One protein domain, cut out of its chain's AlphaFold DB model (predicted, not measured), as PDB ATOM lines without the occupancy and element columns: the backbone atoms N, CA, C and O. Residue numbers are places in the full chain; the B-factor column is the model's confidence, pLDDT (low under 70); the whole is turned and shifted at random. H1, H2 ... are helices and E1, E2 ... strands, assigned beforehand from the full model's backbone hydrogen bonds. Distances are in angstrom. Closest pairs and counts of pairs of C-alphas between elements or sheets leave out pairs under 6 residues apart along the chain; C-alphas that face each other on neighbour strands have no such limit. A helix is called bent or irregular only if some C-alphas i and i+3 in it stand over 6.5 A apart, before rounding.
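AT A GLANCE: This is residues 2 to 47 and 94 to 164 of the 167 residues of the protein "Zinc/iron-chelating domain-containing protein" of Hungateiclostridiaceae bacterium KB18 (UniProt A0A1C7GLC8). Three helices, bent H2, H3 and H4, run side by side; hairpin E1-E2 lies beside them, with small H1 at one end, and unnamed residues 25 to 47 reach far out. The 117 printed residues, mostly helix, run H1 E1 E2 H2 H3 H4, the two-stranded sheet antiparallel. They are only just compact, close to loose: radius of gyration of the C-alphas 16.2 A, spans 54 by 33 by 23 A.

IN THESE COORDINATES: H1 is residues 3 to 8, from C-alpha 3 at (-13.796, -34.432, 25.336). E1 is 9 to 13, E2 20 to 24. H2, 95 to 117, by its hydrogen bonds one helix, is bent: C-alphas 106 and 109 are 7.2 A apart. Arms H2a, 95 to 106, and H2b, 109 to 117, stand at 34.8 degrees, a shallow tilt only just short of steep. H3 is 123 to 135, 18.0 A; H4, 144 to 164, spans 30.7 A to (-18.564, -7.721, 5.723).

HOW THE PARTS SIT: The closest C-alphas of H1 and E2, Tyr 8 and Leu 24, are 5.9 A apart. In hairpin E1-E2, N 10 and O 23 are within hydrogen-bond range, 2.8 A. E2 and H3 are near each other, with 8 pairs of C-alphas within 10 A. H3 and H4, a helical hairpin, touch, closest C-alphas Tyr 133 and Asn 151, 5.1 A. H4 touches H2a with residues 145 to 149 alone. Every O i to N i+4 pair is within range in H1, H2a, H2b and H3; in H4, 15 of 17.

THE WHOLE: Residues 48 to 93 are not printed; C-alphas 47 and 94 are 13.2 A apart. Of the links printed whole, none is long. Residue 2 is under pLDDT 70.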
ATOM      1  N   ASP A   2     -15.056 -30.229  23.215       69.69
ATOM      2  CA  ASP A   2     -15.232 -30.951  24.479       69.69
ATOM      3  C   ASP A   2     -14.888 -32.448  24.318       69.69
ATOM      4  O   ASP A   2     -15.252 -33.072  23.312       69.69
ATOM      5  N   GLU A   3     -14.177 -33.015  25.296       81.88
ATOM      6  CA  GLU A   3     -13.796 -34.432  25.336       81.88
ATOM      7  C   GLU A   3     -15.022 -35.352  25.247       81.88
ATOM      8  O   GLU A   3     -14.941 -36.447  24.680       81.88
ATOM      9  N   ILE A   4     -16.180 -34.888  25.735       85.19
ATOM     10  CA  ILE A   4     -17.451 -35.614  25.657       85.19
ATOM     11  C   ILE A   4     -17.838 -35.904  24.204       85.19
ATOM     12  O   ILE A   4     -18.170 -37.049  23.883       85.19
ATOM     13  N   PHE A   5     -17.764 -34.912  23.310       86.19
ATOM     14  CA  PHE A   5     -18.130 -35.120  21.906       86.19
ATOM     15  C   PHE A   5     -17.171 -36.093  21.234       86.19
ATOM     16  O   PHE A   5     -17.620 -37.036  20.597       86.19
ATOM     17  N   VAL A   6     -15.862 -35.931  21.439       88.81
ATOM     18  CA  VAL A   6     -14.856 -36.826  20.847       88.81
ATOM     19  C   VAL A   6     -15.059 -38.269  21.309       88.81
ATOM     20  O   VAL A   6     -14.886 -39.209  20.528       88.81
ATOM     21  N   ARG A   7     -15.451 -38.473  22.568       92.31
ATOM     22  CA  ARG A   7     -15.617 -39.808  23.139       92.31
ATOM     23  C   ARG A   7     -16.929 -40.479  22.745       92.31
ATOM     24  O   ARG A   7     -16.909 -41.672  22.448       92.31
ATOM     25  N   TYR A   8     -18.039 -39.745  22.728       94.31
ATOM     26  CA  TYR A   8     -19.381 -40.338  22.674       94.31
ATOM     27  C   TYR A   8     -20.201 -39.982  21.437       94.31
ATOM     28  O   TYR A   8     -21.243 -40.599  21.217       94.31
ATOM     29  N   ALA A   9     -19.758 -39.019  20.635       94.62
ATOM     30  CA  ALA A   9     -20.498 -38.541  19.481       94.62
ATOM     31  C   ALA A   9     -19.610 -38.396  18.242       94.62
ATOM     32  O   ALA A   9     -18.382 -38.437  18.306       94.62
ATOM     33  N   GLU A  10     -20.246 -38.224  17.098       94.12
ATOM     34  CA  GLU A  10     -19.593 -37.942  15.832       94.12
ATOM     35  C   GLU A  10     -20.284 -36.776  15.120       94.12
ATOM     36  O   GLU A  10     -21.513 -36.651  15.179       94.12
ATOM     37  N   PRO A  11     -19.509 -35.875  14.494       93.31
ATOM     38  CA  PRO A  11     -20.066 -34.782  13.720       93.31
ATOM     39  C   PRO A  11     -20.659 -35.305  12.407       93.31
ATOM     40  O   PRO A  11     -19.991 -36.002  11.647       93.31
ATOM     41  N   VAL A  12     -21.886 -34.893  12.109       94.38
ATOM     42  CA  VAL A  12     -22.598 -35.187  10.864       94.38
ATOM     43  C   VAL A  12     -22.900 -33.870  10.144       94.38
ATOM     44  O   VAL A  12     -23.767 -33.104  10.587       94.38
ATOM     45  N   PRO A  13     -22.181 -33.563   9.049       92.81
ATOM     46  CA  PRO A  13     -22.446 -32.381   8.239       92.81
ATOM     47  C   PRO A  13     -23.811 -32.503   7.557       92.81
ATOM     48  O   PRO A  13     -24.046 -33.433   6.790       92.81
ATOM     49  N   LEU A  14     -24.703 -31.546   7.808       93.00
ATOM     50  CA  LEU A  14     -26.009 -31.472   7.142       93.00
ATOM     51  C   LEU A  14     -26.010 -30.498   5.963       93.00
ATOM     52  O   LEU A  14     -26.917 -30.523   5.134       93.00
ATOM     53  N   ASP A  15     -25.003 -29.629   5.883       92.62
ATOM     54  CA  ASP A  15     -24.858 -28.671   4.800       92.62
ATOM     55  C   ASP A  15     -23.393 -28.452   4.413       92.62
ATOM     56  O   ASP A  15     -22.489 -28.503   5.249       92.62
ATOM     57  N   LYS A  16     -23.164 -28.109   3.141       88.56
ATOM     58  CA  LYS A  16     -21.826 -27.816   2.599       88.56
ATOM     59  C   LYS A  16     -21.143 -26.614   3.262       88.56
ATOM     60  O   LYS A  16     -19.929 -26.486   3.156       88.56
ATOM     61  N   SER A  17     -21.891 -25.750   3.952       88.44
ATOM     62  CA  SER A  17     -21.328 -24.657   4.755       88.44
ATOM     63  C   SER A  17     -20.530 -25.107   5.981       88.44
ATOM     64  O   SER A  17     -19.836 -24.286   6.577       88.44
ATOM     65  N   GLY A  18     -20.627 -26.381   6.373       90.12
ATOM     66  CA  GLY A  18     -20.080 -26.883   7.633       90.12
ATOM     67  C   GLY A  18     -21.094 -26.886   8.780       90.12
ATOM     68  O   GLY A  18     -20.723 -27.205   9.910       90.12
ATOM     69  N   TYR A  19     -22.371 -26.573   8.515       94.75
ATOM     70  CA  TYR A  19     -23.449 -26.782   9.484       94.75
ATOM     71  C   TYR A  19     -23.513 -28.265   9.872       94.75
ATOM     72  O   TYR A  19     -23.761 -29.128   9.026       94.75
ATOM     73  N   THR A  20     -23.275 -28.555  11.149       93.69
ATOM     74  CA  THR A  20     -22.961 -29.901  11.641       93.69
ATOM     75  C   THR A  20     -23.764 -30.213  12.894       93.69
ATOM     76  O   THR A  20     -23.724 -29.460  13.863       93.69
ATOM     77  N   VAL A  21     -24.447 -31.353  12.907       93.31
ATOM     78  CA  VAL A  21     -25.065 -31.899  14.125       93.31
ATOM     79  C   VAL A  21     -24.185 -32.995  14.712       93.31
ATOM     80  O   VAL A  21     -23.316 -33.518  14.024       93.31
ATOM     81  N   TYR A  22     -24.403 -33.356  15.974       93.19
ATOM     82  CA  TYR A  22     -23.707 -34.480  16.597       93.19
ATOM     83  C   TYR A  22     -24.652 -35.659  16.775       93.19
ATOM     84  O   TYR A  22     -25.722 -35.517  17.369       93.19
ATOM     85  N   MET A  23     -24.236 -36.823  16.287       93.94
ATOM     86  CA  MET A  23     -24.923 -38.092  16.514       93.94
ATOM     87  C   MET A  23     -24.156 -38.910  17.548       93.94
ATOM     88  O   MET A  23     -22.934 -38.837  17.614       93.94
ATOM     89  N   LEU A  24     -24.865 -39.661  18.392       95.19
ATOM     90  CA  LEU A  24     -24.210 -40.576  19.324       95.19
ATOM     91  C   LEU A  24     -23.523 -41.695  18.543       95.19
ATOM     92  O   LEU A  24     -24.121 -42.258  17.631       95.19
ATOM     93  N   LYS A  25     -22.303 -42.046  18.950       96.06
ATOM     94  CA  LYS A  25     -21.570 -43.171  18.369       96.06
ATOM     95  C   LYS A  25     -22.316 -44.485  18.580       96.06
ATOM     96  O   LYS A  25     -22.993 -44.686  19.597       96.06
ATOM     97  N   THR A  26     -22.113 -45.399  17.646       95.12
ATOM     98  CA  THR A  26     -22.565 -46.786  17.721       95.12
ATOM     99  C   THR A  26     -21.380 -47.733  17.928       95.12
ATOM    100  O   THR A  26     -20.216 -47.342  17.817       95.12
ATOM    101  N   THR A  27     -21.655 -48.976  18.321       94.38
ATOM    102  CA  THR A  27     -20.648 -50.009  18.566       94.38
ATOM    103  C   THR A  27     -21.186 -51.399  18.238       94.38
ATOM    104  O   THR A  27     -22.377 -51.674  18.384       94.38
ATOM    105  N   GLY A  28     -20.274 -52.309  17.889       91.88
ATOM    106  CA  GLY A  28     -20.598 -53.702  17.594       91.88
ATOM    107  C   GLY A  28     -21.240 -53.902  16.215       91.88
ATOM    108  O   GLY A  28     -21.438 -52.941  15.479       91.88
ATOM    109  N   PRO A  29     -21.542 -55.158  15.849       89.88
ATOM    110  CA  PRO A  29     -22.054 -55.509  14.521       89.88
ATOM    111  C   PRO A  29     -23.494 -55.041  14.259       89.88
ATOM    112  O   PRO A  29     -23.898 -54.975  13.105       89.88
ATOM    113  N   ASP A  30     -24.248 -54.718  15.313       87.44
ATOM    114  CA  ASP A  30     -25.651 -54.292  15.224       87.44
ATOM    115  C   ASP A  30     -25.813 -52.762  15.216       87.44
ATOM    116  O   ASP A  30     -26.927 -52.264  15.380       87.44
ATOM    117  N   ASP A  31     -24.707 -52.010  15.126       90.31
ATOM    118  CA  ASP A  31     -24.690 -50.548  15.259       90.31
ATOM    119  C   ASP A  31     -25.450 -50.058  16.508       90.31
ATOM    120  O   ASP A  31     -26.160 -49.049  16.512       90.31
ATOM    121  N   ALA A  32     -25.291 -50.781  17.619       91.31
ATOM    122  CA  ALA A  32     -25.949 -50.445  18.870       91.31
ATOM    123  C   ALA A  32     -25.409 -49.118  19.419       91.31
ATOM    124  O   ALA A  32     -24.206 -48.873  19.407       91.31
ATOM    125  N   CYS A  33     -26.284 -48.266  19.964       94.19
ATOM    126  CA  CYS A  33     -25.871 -47.033  20.644       94.19
ATOM    127  C   CYS A  33     -24.794 -47.323  21.707       94.19
ATOM    128  O   CYS A  33     -24.951 -48.245  22.504       94.19
ATOM    129  N   ILE A  34     -23.745 -46.495  21.780       96.06
ATOM    130  CA  ILE A  34     -22.620 -46.639  22.726       96.06
ATOM    131  C   ILE A  34     -23.042 -46.703  24.208       96.06
ATOM    132  O   ILE A  34     -22.306 -47.213  25.052       96.06
ATOM    133  N   PHE A  35     -24.237 -46.205  24.539       96.44
ATOM    134  CA  PHE A  35     -24.808 -46.248  25.887       96.44
ATOM    135  C   PHE A  35     -25.817 -47.386  26.104       96.44
ATOM    136  O   PHE A  35     -26.466 -47.427  27.150       96.44
ATOM    137  N   LEU A  36     -26.011 -48.284  25.136       95.19
ATOM    138  CA  LEU A  36     -26.895 -49.436  25.275       95.19
ATOM    139  C   LEU A  36     -26.119 -50.616  25.869       95.19
ATOM    140  O   LEU A  36     -25.202 -51.147  25.251       95.19
ATOM    141  N   LYS A  37     -26.509 -51.048  27.069       94.62
ATOM    142  CA  LYS A  37     -25.954 -52.228  27.737       94.62
ATOM    143  C   LYS A  37     -27.083 -53.069  28.317       94.62
ATOM    144  O   LYS A  37     -27.958 -52.529  28.988       94.62
ATOM    145  N   ASP A  38     -27.083 -54.370  28.035       93.06
ATOM    146  CA  ASP A  38     -28.097 -55.318  28.524       93.06
ATOM    147  C   ASP A  38     -29.542 -54.837  28.256       93.06
ATOM    148  O   ASP A  38     -30.413 -54.872  29.127       93.06
ATOM    149  N   ASN A  39     -29.786 -54.318  27.042       89.06
ATOM    150  CA  ASN A  39     -31.052 -53.705  26.605       89.06
ATOM    151  C   ASN A  39     -31.515 -52.494  27.438       89.06
ATOM    152  O   ASN A  39     -32.701 -52.158  27.473       89.06
ATOM    153  N   ARG A  40     -30.588 -51.811  28.117       93.00
ATOM    154  CA  ARG A  40     -30.860 -50.623  28.930       93.00
ATOM    155  C   ARG A  40     -29.907 -49.491  28.572       93.00
ATOM    156  O   ARG A  40     -28.732 -49.699  28.295       93.00
ATOM    157  N   CYS A  41     -30.427 -48.269  28.592       95.69
ATOM    158  CA  CYS A  41     -29.607 -47.076  28.421       95.69
ATOM    159  C   CYS A  41     -28.857 -46.785  29.727       95.69
ATOM    160  O   CYS A  41     -29.491 -46.598  30.765       95.69
ATOM    161  N   THR A  42     -27.527 -46.722  29.682       96.88
ATOM    162  CA  THR A  42     -26.687 -46.454  30.861       96.88
ATOM    163  C   THR A  42     -26.778 -45.003  31.338       96.88
ATOM    164  O   THR A  42     -26.562 -44.735  32.514       96.88
ATOM    165  N   ILE A  43     -27.181 -44.080  30.459       95.50
ATOM    166  CA  ILE A  43     -27.384 -42.654  30.761       95.50
ATOM    167  C   ILE A  43     -28.869 -42.293  30.888       95.50
ATOM    168  O   ILE A  43     -29.282 -41.204  30.510       95.50
ATOM    169  N   GLN A  44     -29.707 -43.200  31.398       93.88
ATOM    170  CA  GLN A  44     -31.168 -43.033  31.400       93.88
ATOM    171  C   GLN A  44     -31.651 -41.700  32.010       93.88
ATOM    172  O   GLN A  44     -32.625 -41.139  31.511       93.88
ATOM    173  N   GLN A  45     -30.981 -41.189  33.051       92.44
ATOM    174  CA  GLN A  45     -31.303 -39.893  33.670       92.44
ATOM    175  C   GLN A  45     -30.933 -38.696  32.780       92.44
ATOM    176  O   GLN A  45     -31.656 -37.708  32.762       92.44
ATOM    177  N   ALA A  46     -29.856 -38.812  32.003       90.94
ATOM    178  CA  ALA A  46     -29.355 -37.792  31.080       90.94
ATOM    179  C   ALA A  46     -29.708 -38.111  29.614       90.94
ATOM    180  O   ALA A  46     -29.031 -37.679  28.683       90.94
ATOM    181  N   LYS A  47     -30.750 -38.921  29.389       91.81
ATOM    182  CA  LYS A  47     -31.110 -39.406  28.058       91.81
ATOM    183  C   LYS A  47     -31.456 -38.218  27.140       91.81
ATOM    184  O   LYS A  47     -32.364 -37.446  27.490       91.81
ATOM    185  N   SER A  94     -40.993 -31.874  27.677       92.62
ATOM    186  CA  SER A  94     -41.132 -30.796  28.654       92.62
ATOM    187  C   SER A  94     -41.303 -29.423  27.978       92.62
ATOM    188  O   SER A  94     -40.939 -29.256  26.812       92.62
ATOM    189  N   PRO A  95     -41.854 -28.415  28.680       91.81
ATOM    190  CA  PRO A  95     -41.900 -27.044  28.169       91.81
ATOM    191  C   PRO A  95     -40.515 -26.489  27.807       91.81
ATOM    192  O   PRO A  95     -40.383 -25.794  26.805       91.81
ATOM    193  N   GLU A  96     -39.488 -26.841  28.585       92.44
ATOM    194  CA  GLU A  96     -38.102 -26.455  28.313       92.44
ATOM    195  C   GLU A  96     -37.587 -27.092  27.015       92.44
ATOM    196  O   GLU A  96     -37.087 -26.382  26.145       92.44
ATOM    197  N   ASP A  97     -37.798 -28.403  26.830       92.50
ATOM    198  CA  ASP A  97     -37.426 -29.114  25.599       92.50
ATOM    199  C   ASP A  97     -38.120 -28.500  24.365       92.50
ATOM    200  O   ASP A  97     -37.516 -28.391  23.298       92.50
ATOM    201  N   ARG A  98     -39.388 -28.078  24.492       92.25
ATOM    202  CA  ARG A  98     -40.140 -27.417  23.405       92.25
ATOM    203  C   ARG A  98     -39.519 -26.093  23.011       92.25
ATOM    204  O   ARG A  98     -39.367 -25.818  21.823       92.25
ATOM    205  N   GLU A  99     -39.180 -25.279  24.001       92.62
ATOM    206  CA  GLU A  99     -38.600 -23.969  23.750       92.62
ATOM    207  C   GLU A  99     -37.190 -24.090  23.170       92.62
ATOM    208  O   GLU A  99     -36.872 -23.399  22.202       92.62
ATOM    209  N   PHE A 100     -36.384 -25.027  23.681       93.38
ATOM    210  CA  PHE A 100     -35.101 -25.383  23.080       93.38
ATOM    211  C   PHE A 100     -35.268 -25.762  21.602       93.38
ATOM    212  O   PHE A 100     -34.652 -25.141  20.739       93.38
ATOM    213  N   MET A 101     -36.154 -26.719  21.296       92.12
ATOM    214  CA  MET A 101     -36.395 -27.198  19.928       92.12
ATOM    215  C   MET A 101     -36.880 -26.087  18.995       92.12
ATOM    216  O   MET A 101     -36.492 -26.042  17.830       92.12
ATOM    217  N   ARG A 102     -37.706 -25.164  19.498       92.50
ATOM    218  CA  ARG A 102     -38.186 -24.007  18.734       92.50
ATOM    219  C   ARG A 102     -37.043 -23.080  18.327       92.50
ATOM    220  O   ARG A 102     -37.026 -22.609  17.192       92.50
ATOM    221  N   ILE A 103     -36.100 -22.814  19.233       94.31
ATOM    222  CA  ILE A 103     -34.918 -21.991  18.938       94.31
ATOM    223  C   ILE A 103     -33.980 -22.746  17.995       94.31
ATOM    224  O   ILE A 103     -33.516 -22.177  17.006       94.31
ATOM    225  N   ASP A 104     -33.726 -24.021  18.280       93.94
ATOM    226  CA  ASP A 104     -32.795 -24.853  17.529       93.94
ATOM    227  C   ASP A 104     -33.219 -25.018  16.063       93.94
ATOM    228  O   ASP A 104     -32.527 -24.561  15.152       93.94
ATOM    229  N   ILE A 105     -34.418 -25.560  15.832       91.81
ATOM    230  CA  ILE A 105     -34.965 -25.748  14.483       91.81
ATOM    231  C   ILE A 105     -35.230 -24.398  13.812       91.81
ATOM    232  O   ILE A 105     -34.942 -24.230  12.628       91.81
ATOM    233  N   GLY A 106     -35.752 -23.418  14.556       92.12
ATOM    234  CA  GLY A 106     -36.103 -22.110  14.002       92.12
ATOM    235  C   GLY A 106     -34.899 -21.301  13.512       92.12
ATOM    236  O   GLY A 106     -35.020 -20.539  12.554       92.12
ATOM    237  N   SER A 107     -33.729 -21.469  14.135       94.88
ATOM    238  CA  SER A 107     -32.506 -20.746  13.759       94.88
ATOM    239  C   SER A 107     -31.655 -21.474  12.714       94.88
ATOM    240  O   SER A 107     -30.880 -20.821  12.008       94.88
ATOM    241  N   ALA A 108     -31.821 -22.792  12.560       94.50
ATOM    242  CA  ALA A 108     -30.998 -23.621  11.680       94.50
ATOM    243  C   ALA A 108     -30.899 -23.106  10.225       94.50
ATOM    244  O   ALA A 108     -29.773 -22.959   9.739       94.50
ATOM    245  N   PRO A 109     -32.002 -22.744   9.525       94.12
ATOM    246  CA  PRO A 109     -31.914 -22.265   8.142       94.12
ATOM    247  C   PRO A 109     -31.140 -20.949   8.013       94.12
ATOM    248  O   PRO A 109     -30.377 -20.767   7.064       94.12
ATOM    249  N   VAL A 110     -31.315 -20.039   8.977       96.06
ATOM    250  CA  VAL A 110     -30.631 -18.738   8.995       96.06
ATOM    251  C   VAL A 110     -29.138 -18.937   9.219       96.06
ATOM    252  O   VAL A 110     -28.336 -18.380   8.472       96.06
ATOM    253  N   ILE A 111     -28.756 -19.759  10.198       97.56
ATOM    254  CA  ILE A 111     -27.348 -20.056  10.486       97.56
ATOM    255  C   ILE A 111     -26.686 -20.704   9.266       97.56
ATOM    256  O   ILE A 111     -25.651 -20.216   8.818       97.56
ATOM    257  N   ALA A 112     -27.296 -21.740   8.680       96.19
ATOM    258  CA  ALA A 112     -26.749 -22.408   7.498       96.19
ATOM    259  C   ALA A 112     -26.575 -21.437   6.317       96.19
ATOM    260  O   ALA A 112     -25.526 -21.419   5.675       96.19
ATOM    261  N   LEU A 113     -27.567 -20.575   6.053       96.50
ATOM    262  CA  LEU A 113     -27.479 -19.568   4.993       96.50
ATOM    263  C   LEU A 113     -26.343 -18.567   5.233       96.50
ATOM    264  O   LEU A 113     -25.628 -18.231   4.291       96.50
ATOM    265  N   LEU A 114     -26.181 -18.086   6.468       97.56
ATOM    266  CA  LEU A 114     -25.104 -17.161   6.815       97.56
ATOM    267  C   LEU A 114     -23.741 -17.839   6.659       97.56
ATOM    268  O   LEU A 114     -22.871 -17.278   6.007       97.56
ATOM    269  N   MET A 115     -23.578 -19.068   7.158       97.00
ATOM    270  CA  MET A 115     -22.329 -19.821   7.010       97.00
ATOM    271  C   MET A 115     -21.955 -20.047   5.535       97.00
ATOM    272  O   MET A 115     -20.785 -19.924   5.192       97.00
ATOM    273  N   ARG A 116     -22.923 -20.306   4.638       95.31
ATOM    274  CA  ARG A 116     -22.661 -20.425   3.183       95.31
ATOM    275  C   ARG A 116     -22.120 -19.142   2.553       95.31
ATOM    276  O   ARG A 116     -21.446 -19.217   1.532       95.31
ATOM    277  N   LYS A 117     -22.476 -17.983   3.106       95.81
ATOM    278  CA  LYS A 117     -22.066 -16.668   2.598       95.81
ATOM    279  C   LYS A 117     -20.741 -16.190   3.182       95.81
ATOM    280  O   LYS A 117     -20.221 -15.185   2.713       95.81
ATOM    281  N   VAL A 118     -20.204 -16.884   4.188       96.00
ATOM    282  CA  VAL A 118     -18.903 -16.539   4.757       96.00
ATOM    283  C   VAL A 118     -17.808 -16.769   3.700       96.00
ATOM    284  O   VAL A 118     -17.738 -17.857   3.122       96.00
ATOM    285  N   PRO A 119     -16.938 -15.776   3.451       94.56
ATOM    286  CA  PRO A 119     -15.791 -15.900   2.556       94.56
ATOM    287  C   PRO A 119     -14.854 -17.044   2.960       94.56
ATOM    288  O   PRO A 119     -14.666 -17.318   4.145       94.56
ATOM    289  N   ALA A 120     -14.189 -17.672   1.986       92.69
ATOM    290  CA  ALA A 120     -13.307 -18.819   2.235       92.69
ATOM    291  C   ALA A 120     -12.218 -18.540   3.293       92.69
ATOM    292  O   ALA A 120     -11.894 -19.419   4.089       92.69
ATOM    293  N   LEU A 121     -11.701 -17.305   3.343       94.38
ATOM    294  CA  LEU A 121     -10.685 -16.889   4.316       94.38
ATOM    295  C   LEU A 121     -11.200 -16.890   5.770       94.38
ATOM    296  O   LEU A 121     -10.438 -17.181   6.688       94.38
ATOM    297  N   GLU A 122     -12.499 -16.647   5.979       95.69
ATOM    298  CA  GLU A 122     -13.152 -16.626   7.297       95.69
ATOM    299  C   GLU A 122     -13.833 -17.963   7.643       95.69
ATOM    300  O   GLU A 122     -14.283 -18.164   8.773       95.69
ATOM    301  N   GLN A 123     -13.893 -18.922   6.711       93.50
ATOM    302  CA  GLN A 123     -14.667 -20.157   6.879       93.50
ATOM    303  C   GLN A 123     -14.254 -20.950   8.130       93.50
ATOM    304  O   GLN A 123     -15.105 -21.446   8.872       93.50
ATOM    305  N   LYS A 124     -12.949 -21.025   8.416       94.38
ATOM    306  CA  LYS A 124     -12.443 -21.688   9.628       94.38
ATOM    307  C   LYS A 124     -12.936 -20.993  10.901       94.38
ATOM    308  O   LYS A 124     -13.335 -21.677  11.843       94.38
ATOM    309  N   ARG A 125     -12.935 -19.656  10.937       96.12
ATOM    310  CA  ARG A 125     -13.437 -18.876  12.080       96.12
ATOM    311  C   ARG A 125     -14.945 -19.071  12.247       96.12
ATOM    312  O   ARG A 125     -15.387 -19.300  13.370       96.12
ATOM    313  N   ALA A 126     -15.708 -19.075  11.155       97.06
ATOM    314  CA  ALA A 126     -17.147 -19.330  11.188       97.06
ATOM    315  C   ALA A 126     -17.490 -20.715  11.753       97.06
ATOM    316  O   ALA A 126     -18.340 -20.816  12.636       97.06
ATOM    317  N   ILE A 127     -16.796 -21.772  11.313       95.50
ATOM    318  CA  ILE A 127     -16.990 -23.130  11.847       95.50
ATOM    319  C   ILE A 127     -16.639 -23.182  13.338       95.50
ATOM    320  O   ILE A 127     -17.394 -23.744  14.128       95.50
ATOM    321  N   MET A 128     -15.530 -22.564  13.753       94.94
ATOM    322  CA  MET A 128     -15.136 -22.539  15.165       94.94
ATOM    323  C   MET A 128     -16.163 -21.816  16.043       94.94
ATOM    324  O   MET A 128     -16.507 -22.325  17.108       94.94
ATOM    325  N   GLN A 129     -16.690 -20.672  15.601       97.12
ATOM    326  CA  GLN A 129     -17.722 -19.952  16.348       97.12
ATOM    327  C   GLN A 129     -19.061 -20.687  16.362       97.12
ATOM    328  O   GLN A 129     -19.730 -20.712  17.395       97.12
ATOM    329  N   TYR A 130     -19.434 -21.321  15.247       97.00
ATOM    330  CA  TYR A 130     -20.593 -22.204  15.188       97.00
ATOM    331  C   TYR A 130     -20.489 -23.294  16.255       97.00
ATOM    332  O   TYR A 130     -21.380 -23.418  17.090       97.00
ATOM    333  N   LEU A 131     -19.378 -24.035  16.275       94.75
ATOM    334  CA  LEU A 131     -19.179 -25.114  17.238       94.75
ATOM    335  C   LEU A 131     -19.163 -24.594  18.682       94.75
ATOM    336  O   LEU A 131     -19.780 -25.203  19.553       94.75
ATOM    337  N   TRP A 132     -18.515 -23.451  18.923       95.44
ATOM    338  CA  TRP A 132     -18.447 -22.825  20.240       95.44
ATOM    339  C   TRP A 132     -19.834 -22.473  20.788       95.44
ATOM    340  O   TRP A 132     -20.243 -22.997  21.823       95.44
ATOM    341  N   TYR A 133     -20.600 -21.650  20.070       97.06
ATOM    342  CA  TYR A 133     -21.899 -21.171  20.548       97.06
ATOM    343  C   TYR A 133     -22.979 -22.255  20.569       97.06
ATOM    344  O   TYR A 133     -23.921 -22.169  21.356       97.06
ATOM    345  N   ARG A 134     -22.872 -23.274  19.708       94.56
ATOM    346  CA  ARG A 134     -23.879 -24.341  19.618       94.56
ATOM    347  C   ARG A 134     -23.655 -25.455  20.628       94.56
ATOM    348  O   ARG A 134     -24.637 -26.077  21.026       94.56
ATOM    349  N   PHE A 135     -22.410 -25.698  21.044       92.81
ATOM    350  CA  PHE A 135     -22.072 -26.902  21.808       92.81
ATOM    351  C   PHE A 135     -21.147 -26.694  23.012       92.81
ATOM    352  O   PHE A 135     -20.967 -27.644  23.764       92.81
ATOM    353  N   SER A 136     -20.526 -25.525  23.206       92.31
ATOM    354  CA  SER A 136     -19.480 -25.365  24.235       92.31
ATOM    355  C   SER A 136     -19.649 -24.162  25.164       92.31
ATOM    356  O   SER A 136     -19.227 -24.251  26.310       92.31
ATOM    357  N   ASP A 137     -20.270 -23.065  24.722       95.38
ATOM    358  CA  ASP A 137     -20.428 -21.835  25.521       95.38
ATOM    359  C   ASP A 137     -21.588 -21.929  26.532       95.38
ATOM    360  O   ASP A 137     -22.517 -21.119  26.507       95.38
ATOM    361  N   PHE A 138     -21.580 -22.961  27.380       94.44
ATOM    362  CA  PHE A 138     -22.626 -23.211  28.373       94.44
ATOM    363  C   PHE A 138     -22.049 -23.362  29.775       94.44
ATOM    364  O   PHE A 138     -21.141 -24.152  30.021       94.44
ATOM    365  N   ASP A 139     -22.649 -22.632  30.703       95.75
ATOM    366  CA  ASP A 139     -22.497 -22.806  32.136       95.75
ATOM    367  C   ASP A 139     -23.521 -23.843  32.621       95.75
ATOM    368  O   ASP A 139     -24.732 -23.666  32.440       95.75
ATOM    369  N   LEU A 140     -23.027 -24.937  33.208       92.06
ATOM    370  CA  LEU A 140     -23.843 -26.064  33.668       92.06
ATOM    371  C   LEU A 140     -24.695 -25.723  34.898       92.06
ATOM    372  O   LEU A 140     -25.677 -26.419  35.157       92.06
ATOM    373  N   ASP A 141     -24.366 -24.643  35.610       96.75
ATOM    374  CA  ASP A 141     -25.120 -24.172  36.774       96.75
ATOM    375  C   ASP A 141     -26.247 -23.198  36.384       96.75
ATOM    376  O   ASP A 141     -27.003 -22.716  37.235       96.75
ATOM    377  N   ARG A 142     -26.396 -22.896  35.086       96.38
ATOM    378  CA  ARG A 142     -27.387 -21.949  34.561       96.38
ATOM    379  C   ARG A 142     -28.387 -22.624  33.614       96.38
ATOM    380  O   ARG A 142     -28.055 -23.596  32.942       96.38
ATOM    381  N   PRO A 143     -29.616 -22.084  33.480       95.81
ATOM    382  CA  PRO A 143     -30.619 -22.647  32.577       95.81
ATOM    383  C   PRO A 143     -30.131 -22.723  31.123       95.81
ATOM    384  O   PRO A 143     -29.639 -21.730  30.575       95.81
ATOM    385  N   LEU A 144     -30.304 -23.881  30.478       94.19
ATOM    386  CA  LEU A 144     -29.818 -24.136  29.117       94.19
ATOM    387  C   LEU A 144     -30.485 -23.217  28.089       94.19
ATOM    388  O   LEU A 144     -29.804 -22.602  27.272       94.19
ATOM    389  N   VAL A 145     -31.816 -23.115  28.121       96.69
ATOM    390  CA  VAL A 145     -32.600 -22.428  27.076       96.69
ATOM    391  C   VAL A 145     -32.243 -20.948  26.948       96.69
ATOM    392  O   VAL A 145     -32.141 -20.436  25.832       96.69
ATOM    393  N   GLU A 146     -32.023 -20.259  28.069       97.38
ATOM    394  CA  GLU A 146     -31.656 -18.840  28.049       97.38
ATOM    395  C   GLU A 146     -30.276 -18.637  27.420       97.38
ATOM    396  O   GLU A 146     -30.111 -17.814  26.518       97.38
ATOM    397  N   GLN A 147     -29.302 -19.455  27.826       97.88
ATOM    398  CA  GLN A 147     -27.963 -19.440  27.241       97.88
ATOM    399  C   GLN A 147     -28.010 -19.778  25.748       97.88
ATOM    400  O   GLN A 147     -27.405 -19.085  24.937       97.88
ATOM    401  N   TYR A 148     -28.803 -20.777  25.355       97.56
ATOM    402  CA  TYR A 148     -28.946 -21.190  23.960       97.56
ATOM    403  C   TYR A 148     -29.493 -20.070  23.074       97.56
ATOM    404  O   TYR A 148     -29.001 -19.847  21.964       97.56
ATOM    405  N   ARG A 149     -30.481 -19.318  23.575       97.62
ATOM    406  CA  ARG A 149     -31.027 -18.145  22.883       97.62
ATOM    407  C   ARG A 149     -29.960 -17.071  22.700       97.62
ATOM    408  O   ARG A 149     -29.773 -16.582  21.586       97.62
ATOM    409  N   GLN A 150     -29.254 -16.719  23.773       98.19
ATOM    410  CA  GLN A 150     -28.204 -15.701  23.740       98.19
ATOM    411  C   GLN A 150     -27.061 -16.103  22.801       98.19
ATOM    412  O   GLN A 150     -26.632 -15.304  21.969       98.19
ATOM    413  N   ASN A 151     -26.618 -17.356  22.866       98.38
ATOM    414  CA  ASN A 151     -25.562 -17.892  22.015       98.38
ATOM    415  C   ASN A 151     -25.976 -17.926  20.542       98.38
ATOM    416  O   ASN A 151     -25.178 -17.585  19.674       98.38
ATOM    417  N   THR A 152     -27.241 -18.239  20.251       98.31
ATOM    418  CA  THR A 152     -27.793 -18.162  18.890       98.31
ATOM    419  C   THR A 152     -27.734 -16.731  18.344       98.31
ATOM    420  O   THR A 152     -27.324 -16.528  17.201       98.31
ATOM    421  N   ILE A 153     -28.083 -15.728  19.158       98.38
ATOM    422  CA  ILE A 153     -27.999 -14.308  18.775       98.38
ATOM    423  C   ILE A 153     -26.545 -13.904  18.499       98.38
ATOM    424  O   ILE A 153     -26.264 -13.323  17.449       98.38
ATOM    425  N   LYS A 154     -25.617 -14.247  19.405       98.56
ATOM    426  CA  LYS A 154     -24.180 -13.958  19.251       98.56
ATOM    427  C   LYS A 154     -23.601 -14.606  17.992       98.56
ATOM    428  O   LYS A 154     -22.914 -13.938  17.225       98.56
ATOM    429  N   LEU A 155     -23.925 -15.876  17.745       98.50
ATOM    430  CA  LEU A 155     -23.486 -16.604  16.557       98.50
ATOM    431  C   LEU A 155     -23.978 -15.933  15.273       98.50
ATOM    432  O   LEU A 155     -23.193 -15.701  14.358       98.50
ATOM    433  N   VAL A 156     -25.268 -15.595  15.199       98.44
ATOM    434  CA  VAL A 156     -25.836 -14.914  14.028       98.44
ATOM    435  C   VAL A 156     -25.163 -13.563  13.789       98.44
ATOM    436  O   VAL A 156     -24.870 -13.239  12.639       98.44
ATOM    437  N   ALA A 157     -24.906 -12.783  14.842       98.25
ATOM    438  CA  ALA A 157     -24.210 -11.504  14.725       98.25
ATOM    439  C   ALA A 157     -22.785 -11.685  14.183       98.25
ATOM    440  O   ALA A 157     -22.412 -11.035  13.209       98.25
ATOM    441  N   ALA A 158     -22.027 -12.630  14.738       98.00
ATOM    442  CA  ALA A 158     -20.656 -12.862  14.312       98.00
ATOM    443  C   ALA A 158     -20.555 -13.406  12.878       98.00
ATOM    444  O   ALA A 158     -19.668 -13.012  12.125       98.00
ATOM    445  N   LEU A 159     -21.478 -14.278  12.458       97.88
ATOM    446  CA  LEU A 159     -21.517 -14.764  11.075       97.88
ATOM    447  C   LEU A 159     -21.866 -13.658  10.069       97.88
ATOM    448  O   LEU A 159     -21.469 -13.763   8.911       97.88
ATOM    449  N   LYS A 160     -22.623 -12.631  10.478       97.38
ATOM    450  CA  LYS A 160     -22.892 -11.449   9.645       97.38
ATOM    451  C   LYS A 160     -21.656 -10.563   9.531       97.38
ATOM    452  O   LYS A 160     -21.283 -10.225   8.418       97.38
ATOM    453  N   GLU A 161     -20.986 -10.278  10.646       96.75
ATOM    454  CA  GLU A 161     -19.729  -9.515  10.667       96.75
ATOM    455  C   GLU A 161     -18.685 -10.131   9.719       96.75
ATOM    456  O   GLU A 161     -18.099  -9.441   8.894       96.75
ATOM    457  N   MET A 162     -18.516 -11.459   9.749       95.75
ATOM    458  CA  MET A 162     -17.563 -12.163   8.876       95.75
ATOM    459  C   MET A 162     -17.882 -12.057   7.376       95.75
ATOM    460  O   MET A 162     -17.007 -12.312   6.553       95.75
ATOM    461  N   GLN A 163     -19.115 -11.705   6.997       92.12
ATOM    462  CA  GLN A 163     -19.469 -11.464   5.591       92.12
ATOM    463  C   GLN A 163     -19.018 -10.079   5.119       92.12
ATOM    464  O   GLN A 163     -18.760  -9.901   3.933       92.12
ATOM    465  N   GLU A 164     -18.900  -9.115   6.033       84.44
ATOM    466  CA  GLU A 164     -18.564  -7.721   5.723       84.44
ATOM    467  C   GLU A 164     -17.055  -7.517   5.512       84.44
ATOM    468  O   GLU A 164     -16.659  -6.656   4.732       84.44
TER     469      GLU A 164